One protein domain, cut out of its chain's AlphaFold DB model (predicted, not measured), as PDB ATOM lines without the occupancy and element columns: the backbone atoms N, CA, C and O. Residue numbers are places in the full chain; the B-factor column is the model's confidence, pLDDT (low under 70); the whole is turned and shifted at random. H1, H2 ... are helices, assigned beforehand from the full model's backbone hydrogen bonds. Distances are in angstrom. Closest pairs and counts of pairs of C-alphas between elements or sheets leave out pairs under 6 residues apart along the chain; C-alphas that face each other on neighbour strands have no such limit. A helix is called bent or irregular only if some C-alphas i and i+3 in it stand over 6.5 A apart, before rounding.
ATOM      1  N   SER A  14     236.255 228.701 238.730       68.94
ATOM      2  CA  SER A  14     235.571 228.443 240.000       68.94
ATOM      3  C   SER A  14     236.118 229.283 241.155       68.94
ATOM      4  O   SER A  14     235.338 229.800 241.944       68.94
ATOM      5  N   VAL A  15     237.436 229.480 241.224       71.12
ATOM      6  CA  VAL A  15     238.080 230.316 242.248       71.12
ATOM      7  C   VAL A  15     237.821 231.798 241.981       71.12
ATOM      8  O   VAL A  15     237.642 232.569 242.914       71.12
ATOM      9  N   ARG A  16     237.745 232.211 240.709       70.25
ATOM     10  CA  ARG A  16     237.456 233.608 240.346       70.25
ATOM     11  C   ARG A  16     236.017 234.011 240.670       70.25
ATOM     12  O   ARG A  16     235.781 235.147 241.059       70.25
ATOM     13  N   ILE A  17     235.068 233.095 240.480       71.38
ATOM     14  CA  ILE A  17     233.635 233.363 240.662       71.38
ATOM     15  C   ILE A  17     233.221 233.206 242.130       71.38
ATOM     16  O   ILE A  17     232.438 234.005 242.630       71.38
ATOM     17  N   ILE A  18     233.728 232.177 242.815       72.06
ATOM     18  CA  ILE A  18     233.294 231.808 244.174       72.06
ATOM     19  C   ILE A  18     234.247 232.382 245.244       72.06
ATOM     20  O   ILE A  18     233.862 232.511 246.403       72.06
ATOM     21  N   GLY A  19     235.463 232.780 244.858       69.69
ATOM     22  CA  GLY A  19     236.545 233.156 245.770       69.69
ATOM     23  C   GLY A  19     237.460 231.974 246.107       69.69
ATOM     24  O   GLY A  19     237.194 230.823 245.747       69.69
ATOM     25  N   GLU A  20     238.572 232.251 246.796       66.25
ATOM     26  CA  GLU A  20     239.396 231.188 247.372       66.25
ATOM     27  C   GLU A  20     238.543 230.398 248.361       66.25
ATOM     28  O   GLU A  20     237.821 230.986 249.164       66.25
ATOM     29  N   SER A  21     238.584 229.067 248.246       60.84
ATOM     30  CA  SER A  21     237.847 228.145 249.105       60.84
ATOM     31  C   SER A  21     238.211 228.436 250.559       60.84
ATOM     32  O   SER A  21     239.150 227.836 251.082       60.84
ATOM     33  N   ALA A  22     237.462 229.324 251.219       58.03
ATOM     34  CA  ALA A  22     237.418 229.413 252.664       58.03
ATOM     35  C   ALA A  22     237.107 227.991 253.103       58.03
ATOM     36  O   ALA A  22     236.042 227.466 252.766       58.03
ATOM     37  N   GLY A  23     238.122 227.327 253.666       54.97
ATOM     38  CA  GLY A  23     238.071 225.902 253.933       54.97
ATOM     39  C   GLY A  23     236.734 225.625 254.578       54.97
ATOM     40  O   GLY A  23     236.389 226.295 255.553       54.97
ATOM     41  N   ILE A  24     235.953 224.723 253.981       57.84
ATOM     42  CA  ILE A  24     234.737 224.213 254.598       57.84
ATOM     43  C   ILE A  24     235.240 223.525 255.863       57.84
ATOM     44  O   ILE A  24     235.588 222.343 255.859       57.84
ATOM     45  N   SER A  25     235.413 224.317 256.919       57.22
ATOM     46  CA  SER A  25     235.725 223.855 258.247       57.22
ATOM     47  C   SER A  25     234.579 222.918 258.530       57.22
ATOM     48  O   SER A  25     233.416 223.309 258.446       57.22
ATOM     49  N   GLN A  26     234.910 221.646 258.705       57.41
ATOM     50  CA  GLN A  26     233.974 220.547 258.886       57.41
ATOM     51  C   GLN A  26     233.275 220.690 260.255       57.41
ATOM     52  O   GLN A  26     233.272 219.752 261.047       57.41
ATOM     53  N   GLN A  27     232.695 221.860 260.552       50.69
ATOM     54  CA  GLN A  27     232.035 222.225 261.806       50.69
ATOM     55  C   GLN A  27     230.866 221.284 262.127       50.69
ATOM     56  O   GLN A  27     230.464 221.192 263.277       50.69
ATOM     57  N   GLY A  28     230.376 220.517 261.146       53.81
ATOM     58  CA  GLY A  28     229.358 219.485 261.344       53.81
ATOM     59  C   GLY A  28     229.870 218.068 261.648       53.81
ATOM     60  O   GLY A  28     229.057 217.219 261.990       53.81
ATOM     61  N   ARG A  29     231.175 217.755 261.533       54.44
ATOM     62  CA  ARG A  29     231.681 216.388 261.823       54.44
ATOM     63  C   ARG A  29     231.962 216.120 263.298       54.44
ATOM     64  O   ARG A  29     232.084 214.958 263.676       54.44
ATOM     65  N   ALA A  30     232.124 217.163 264.108       57.69
ATOM     66  CA  ALA A  30     232.585 217.010 265.485       57.69
ATOM     67  C   ALA A  30     231.496 216.476 266.437       57.69
ATOM     68  O   ALA A  30     231.820 215.777 267.390       57.69
ATOM     69  N   GLY A  31     230.218 216.750 266.162       63.34
ATOM     70  CA  GLY A  31     229.116 216.527 267.107       63.34
ATOM     71  C   GLY A  31     228.396 215.180 267.016       63.34
ATOM     72  O   GLY A  31     227.250 215.116 267.426       63.34
ATOM     73  N   GLY A  32     229.003 214.148 266.420       71.38
ATOM     74  CA  GLY A  32     228.361 212.830 266.252       71.38
ATOM     75  C   GLY A  32     229.214 211.643 266.696       71.38
ATOM     76  O   GLY A  32     228.928 210.503 266.332       71.38
ATOM     77  N   ASN A  33     230.343 211.890 267.361       81.69
ATOM     78  CA  ASN A  33     231.218 210.815 267.845       81.69
ATOM     79  C   ASN A  33     230.671 210.199 269.137       81.69
ATOM     80  O   ASN A  33     230.654 208.980 269.256       81.69
ATOM     81  N   LEU A  34     230.134 211.034 270.030       84.69
ATOM     82  CA  LEU A  34     229.547 210.610 271.297       84.69
ATOM     83  C   LEU A  34     228.375 209.648 271.086       84.69
ATOM     84  O   LEU A  34     228.322 208.573 271.675       84.69
ATOM     85  N   GLU A  35     227.454 210.002 270.196       84.62
ATOM     86  CA  GLU A  35     226.279 209.193 269.879       84.62
ATOM     87  C   GLU A  35     226.673 207.860 269.231       84.62
ATOM     88  O   GLU A  35     226.038 206.835 269.488       84.62
ATOM     89  N   ARG A  36     227.744 207.853 268.424       85.81
ATOM     90  CA  ARG A  36     228.291 206.629 267.823       85.81
ATOM     91  C   ARG A  36     228.904 205.701 268.866       85.81
ATOM     92  O   ARG A  36     228.643 204.496 268.825       85.81
ATOM     93  N   ASP A  37     229.672 206.243 269.801       87.75
ATOM     94  CA  ASP A  37     230.326 205.449 270.840       87.75
ATOM     95  C   ASP A  37     229.292 204.856 271.804       87.75
ATOM     96  O   ASP A  37     229.336 203.657 272.090       87.75
ATOM     97  N   VAL A  38     228.284 205.637 272.207       87.75
ATOM     98  CA  VAL A  38     227.158 205.142 273.019       87.75
ATOM     99  C   VAL A  38     226.377 204.049 272.286       87.75
ATOM    100  O   VAL A  38     226.051 203.025 272.886       87.75
ATOM    101  N   GLY A  39     226.111 204.218 270.986       86.88
ATOM    102  CA  GLY A  39     225.471 203.181 270.169       86.88
ATOM    103  C   GLY A  39     226.284 201.884 270.123       86.88
ATOM    104  O   GLY A  39     225.737 200.801 270.322       86.88
ATOM    105  N   THR A  40     227.605 201.995 269.968       89.12
ATOM    106  CA  THR A  40     228.530 200.848 269.963       89.12
ATOM    107  C   THR A  40     228.536 200.120 271.310       89.12
ATOM    108  O   THR A  40     228.527 198.887 271.368       89.12
ATOM    109  N   GLN A  41     228.528 200.868 272.416       87.94
ATOM    110  CA  GLN A  41     228.426 200.293 273.758       87.94
ATOM    111  C   GLN A  41     227.093 199.561 273.957       87.94
ATOM    112  O   GLN A  41     227.073 198.472 274.538       87.94
ATOM    113  N   ASP A  42     225.997 200.115 273.433       89.44
ATOM    114  CA  ASP A  42     224.675 199.501 273.523       89.44
ATOM    115  C   ASP A  42     224.587 198.192 272.733       89.44
ATOM    116  O   ASP A  42     224.103 197.185 273.251       89.44
ATOM    117  N   GLU A  43     225.125 198.165 271.514       87.31
ATOM    118  CA  GLU A  43     225.214 196.944 270.707       87.31
ATOM    119  C   GLU A  43     226.019 195.853 271.419       87.31
ATOM    120  O   GLU A  43     225.569 194.705 271.511       87.31
ATOM    121  N   LYS A  44     227.170 196.216 271.999       90.56
ATOM    122  CA  LYS A  44     227.991 195.289 272.786       90.56
ATOM    123  C   LYS A  44     227.213 194.729 273.974       90.56
ATOM    124  O   LYS A  44     227.201 193.518 274.177       90.56
ATOM    125  N   LYS A  45     226.531 195.589 274.732       88.12
ATOM    126  CA  LYS A  45     225.750 195.184 275.904       88.12
ATOM    127  C   LYS A  45     224.608 194.236 275.536       88.12
ATOM    128  O   LYS A  45     224.414 193.233 276.218       88.12
ATOM    129  N   ARG A  46     223.892 194.497 274.434       87.44
ATOM    130  CA  ARG A  46     222.848 193.592 273.911       87.44
ATOM    131  C   ARG A  46     223.385 192.216 273.524       87.44
ATOM    132  O   ARG A  46     222.657 191.232 273.644       87.44
ATOM    133  N   ALA A  47     224.632 192.145 273.062       88.62
ATOM    134  CA  ALA A  47     225.275 190.885 272.712       88.62
ATOM    135  C   ALA A  47     225.732 190.083 273.944       88.62
ATOM    136  O   ALA A  47     225.716 188.852 273.901       88.62
ATOM    137  N   THR A  48     226.133 190.748 275.034       88.94
ATOM    138  CA  THR A  48     226.778 190.092 276.186       88.94
ATOM    139  C   THR A  48     225.884 189.901 277.409       88.94
ATOM    140  O   THR A  48     226.137 188.993 278.195       88.94
ATOM    141  N   GLU A  49     224.852 190.725 277.600       85.00
ATOM    142  CA  GLU A  49     224.053 190.752 278.831       85.00
ATOM    143  C   GLU A  49     222.558 190.537 278.563       85.00
ATOM    144  O   GLU A  49     221.993 191.037 277.589       85.00
ATOM    145  N   LYS A  50     221.881 189.802 279.457       85.06
ATOM    146  CA  LYS A  50     220.417 189.656 279.455       85.06
ATOM    147  C   LYS A  50     219.860 189.862 280.869       85.06
ATOM    148  O   LYS A  50     220.283 189.137 281.768       85.06
ATOM    149  N   PRO A  51     218.886 190.773 281.068       79.12
ATOM    150  CA  PRO A  51     218.283 191.678 280.079       79.12
ATOM    151  C   PRO A  51     219.167 192.902 279.764       79.12
ATOM    152  O   PRO A  51     219.604 193.612 280.667       79.12
ATOM    153  N   ALA A  52     219.381 193.198 278.478       76.50
ATOM    154  CA  ALA A  52     220.091 194.405 278.052       76.50
ATOM    155  C   ALA A  52     219.126 195.599 277.959       76.50
ATOM    156  O   ALA A  52     218.344 195.713 277.018       76.50
ATOM    157  N   GLY A  53     219.157 196.474 278.965       82.06
ATOM    158  CA  GLY A  53     218.489 197.782 278.923       82.06
ATOM    159  C   GLY A  53     219.335 198.851 278.219       82.06
ATOM    160  O   GLY A  53     220.547 198.678 278.089       82.06
ATOM    161  N   ALA A  54     218.706 199.971 277.845       85.31
ATOM    162  CA  ALA A  54     219.333 201.066 277.099       85.31
ATOM    163  C   ALA A  54     220.587 201.649 277.779       85.31
ATOM    164  O   ALA A  54     220.604 201.898 278.992       85.31
ATOM    165  N   THR A  55     221.618 201.902 276.977       85.38
ATOM    166  CA  THR A  55     222.868 202.550 277.393       85.38
ATOM    167  C   THR A  55     222.694 204.069 277.438       85.38
ATOM    168  O   THR A  55     222.128 204.674 276.530       85.38
ATOM    169  N   ARG A  56     223.142 204.694 278.534       87.50
ATOM    170  CA  ARG A  56     223.091 206.150 278.747       87.50
ATOM    171  C   ARG A  56     224.493 206.735 278.616       87.50
ATOM    172  O   ARG A  56     225.450 206.073 279.001       87.50
ATOM    173  N   VAL A  57     224.584 207.988 278.168       88.25
ATOM    174  CA  VAL A  57     225.841 208.754 278.149       88.25
ATOM    175  C   VAL A  57     226.421 208.835 279.560       88.25
ATOM    176  O   VAL A  57     225.745 209.278 280.495       88.25
ATOM    177  N   THR A  58     227.681 208.449 279.710       87.56
ATOM    178  CA  THR A  58     228.430 208.560 280.961       87.56
ATOM    179  C   THR A  58     229.361 209.772 280.947       87.56
ATOM    180  O   THR A  58     229.670 210.355 279.908       87.56
ATOM    181  N   GLY A  59     229.870 210.154 282.124       84.56
ATOM    182  CA  GLY A  59     230.904 211.189 282.216       84.56
ATOM    183  C   GLY A  59     232.233 210.789 281.560       84.56
ATOM    184  O   GLY A  59     233.033 211.663 281.247       84.56
ATOM    185  N   GLN A  60     232.492 209.490 281.345       83.25
ATOM    186  CA  GLN A  60     233.661 209.038 280.583       83.25
ATOM    187  C   GLN A  60     233.507 209.362 279.098       83.25
ATOM    188  O   GLN A  60     234.447 209.902 278.519       83.25
ATOM    189  N   ASP A  61     232.325 209.120 278.533       85.31
ATOM    190  CA  ASP A  61     232.052 209.373 277.115       85.31
ATOM    191  C   ASP A  61     232.210 210.868 276.789       85.31
ATOM    192  O   ASP A  61     232.915 211.236 275.854       85.31
ATOM    193  N   LYS A  62     231.679 211.756 277.641       83.31
ATOM    194  CA  LYS A  62     231.837 213.216 277.494       83.31
ATOM    195  C   LYS A  62     233.303 213.661 277.463       83.31
ATOM    196  O   LYS A  62     233.723 214.392 276.568       83.31
ATOM    197  N   ARG A  63     234.108 213.152 278.404       84.00
ATOM    198  CA  ARG A  63     235.544 213.461 278.486       84.00
ATOM    199  C   ARG A  63     236.324 212.946 277.280       84.00
ATOM    200  O   ARG A  63     237.252 213.615 276.837       84.00
ATOM    201  N   TYR A  64     235.948 211.785 276.741       79.44
ATOM    202  CA  TYR A  64     236.584 211.212 275.551       79.44
ATOM    203  C   TYR A  64     236.367 212.076 274.300       79.44
ATOM    204  O   TYR A  64     237.200 212.090 273.396       79.44
ATOM    205  N   HIS A  65     235.281 212.851 274.278       78.12
ATOM    206  CA  HIS A  65     234.946 213.764 273.186       78.12
ATOM    207  C   HIS A  65     235.250 215.237 273.483       78.12
ATOM    208  O   HIS A  65     234.806 216.115 272.748       78.12
ATOM    209  N   GLY A  66     236.069 215.513 274.502       68.44
ATOM    210  CA  GLY A  66     236.589 216.855 274.766       68.44
ATOM    211  C   GLY A  66     235.644 217.774 275.541       68.44
ATOM    212  O   GLY A  66     235.970 218.947 275.713       68.44
TER     213      GLY A  66
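Overview. This is residues 14 to 66 of the 69 residues of an uncharacterized protein of Sulfitobacter sp. EhC04 (UniProt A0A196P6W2). One long helix, H2, has the chain fold back after its end, bringing the short helix H3 over the first half of H2; from the beginning of H2 a thin arm, residues 14 to 29, sticks out, with the small helix H1 at its tip. This free arm makes much of the length, and the body without it is far shorter. The printed part has 53 residues with three named helices, in the order H1, H2, H3, and no named strand; the class is all helix. The whole is extended, with a radius of gyration of the C-alphas of 18.7 A, and its C-alphas span 61 by 21 by 12 A.

Arrangement. H2, residues 30 to 48, is the longest helix. It touches H3, residues 59 to 64, with its residues 34 to 38 alone. There are 4 pairs of C-alphas within 8 A between the two helices; the closest C-alphas are those of Leu 34 and Asp 61, 6.5 A apart. Their centres are 12.5 A apart. Their lines stand at a steep tilt of 57 degrees, and they run opposite ways. H1, residues 14 to 18, is apart from both H2 and H3. In H1 and H3 every O i to N i+4 pair is within hydrogen-bond range; in H2 it is 12 of 15. H2 is irregular: C-alphas 31 and 34 are 7.3 A apart, against about 5 A in a regular helix.

Along the chain. H2 runs from C-alpha 30 at (232.585, 217.010, 265.485) to C-alpha 48 at (226.778, 190.092, 276.186), 29.5 A from first to last C-alpha. H3, Gly 59 to Tyr 64, measures 8.8 A and ends with C-alpha 64 at (236.584, 211.212, 275.551). H1, Ser 14 to Ile 18, measures 5.8 A and begins with C-alpha 14 at (235.571, 228.443, 240.000).

Size, cuts and confidence. The two C-alphas farthest apart are those of Arg 16 and Lys 50, at 61.3 A, while the C-alphas of Ser 14 and Gly 66 are 36.7 A apart. Residues 14 to 29, of which 14 to 18 belong to H1, stand free. The body without them has 37 residues and spans 32 by 16 by 12 A, with a radius of gyration of 10.6 A. The link from H1 to H2, 11 residues, is long, and the link from H2 to H3, 10 residues, is short. The printed part has no cut. The mean pLDDT of the printed part is 76.8; residue 14, residues 19 to 31 and residue 66 are under 70.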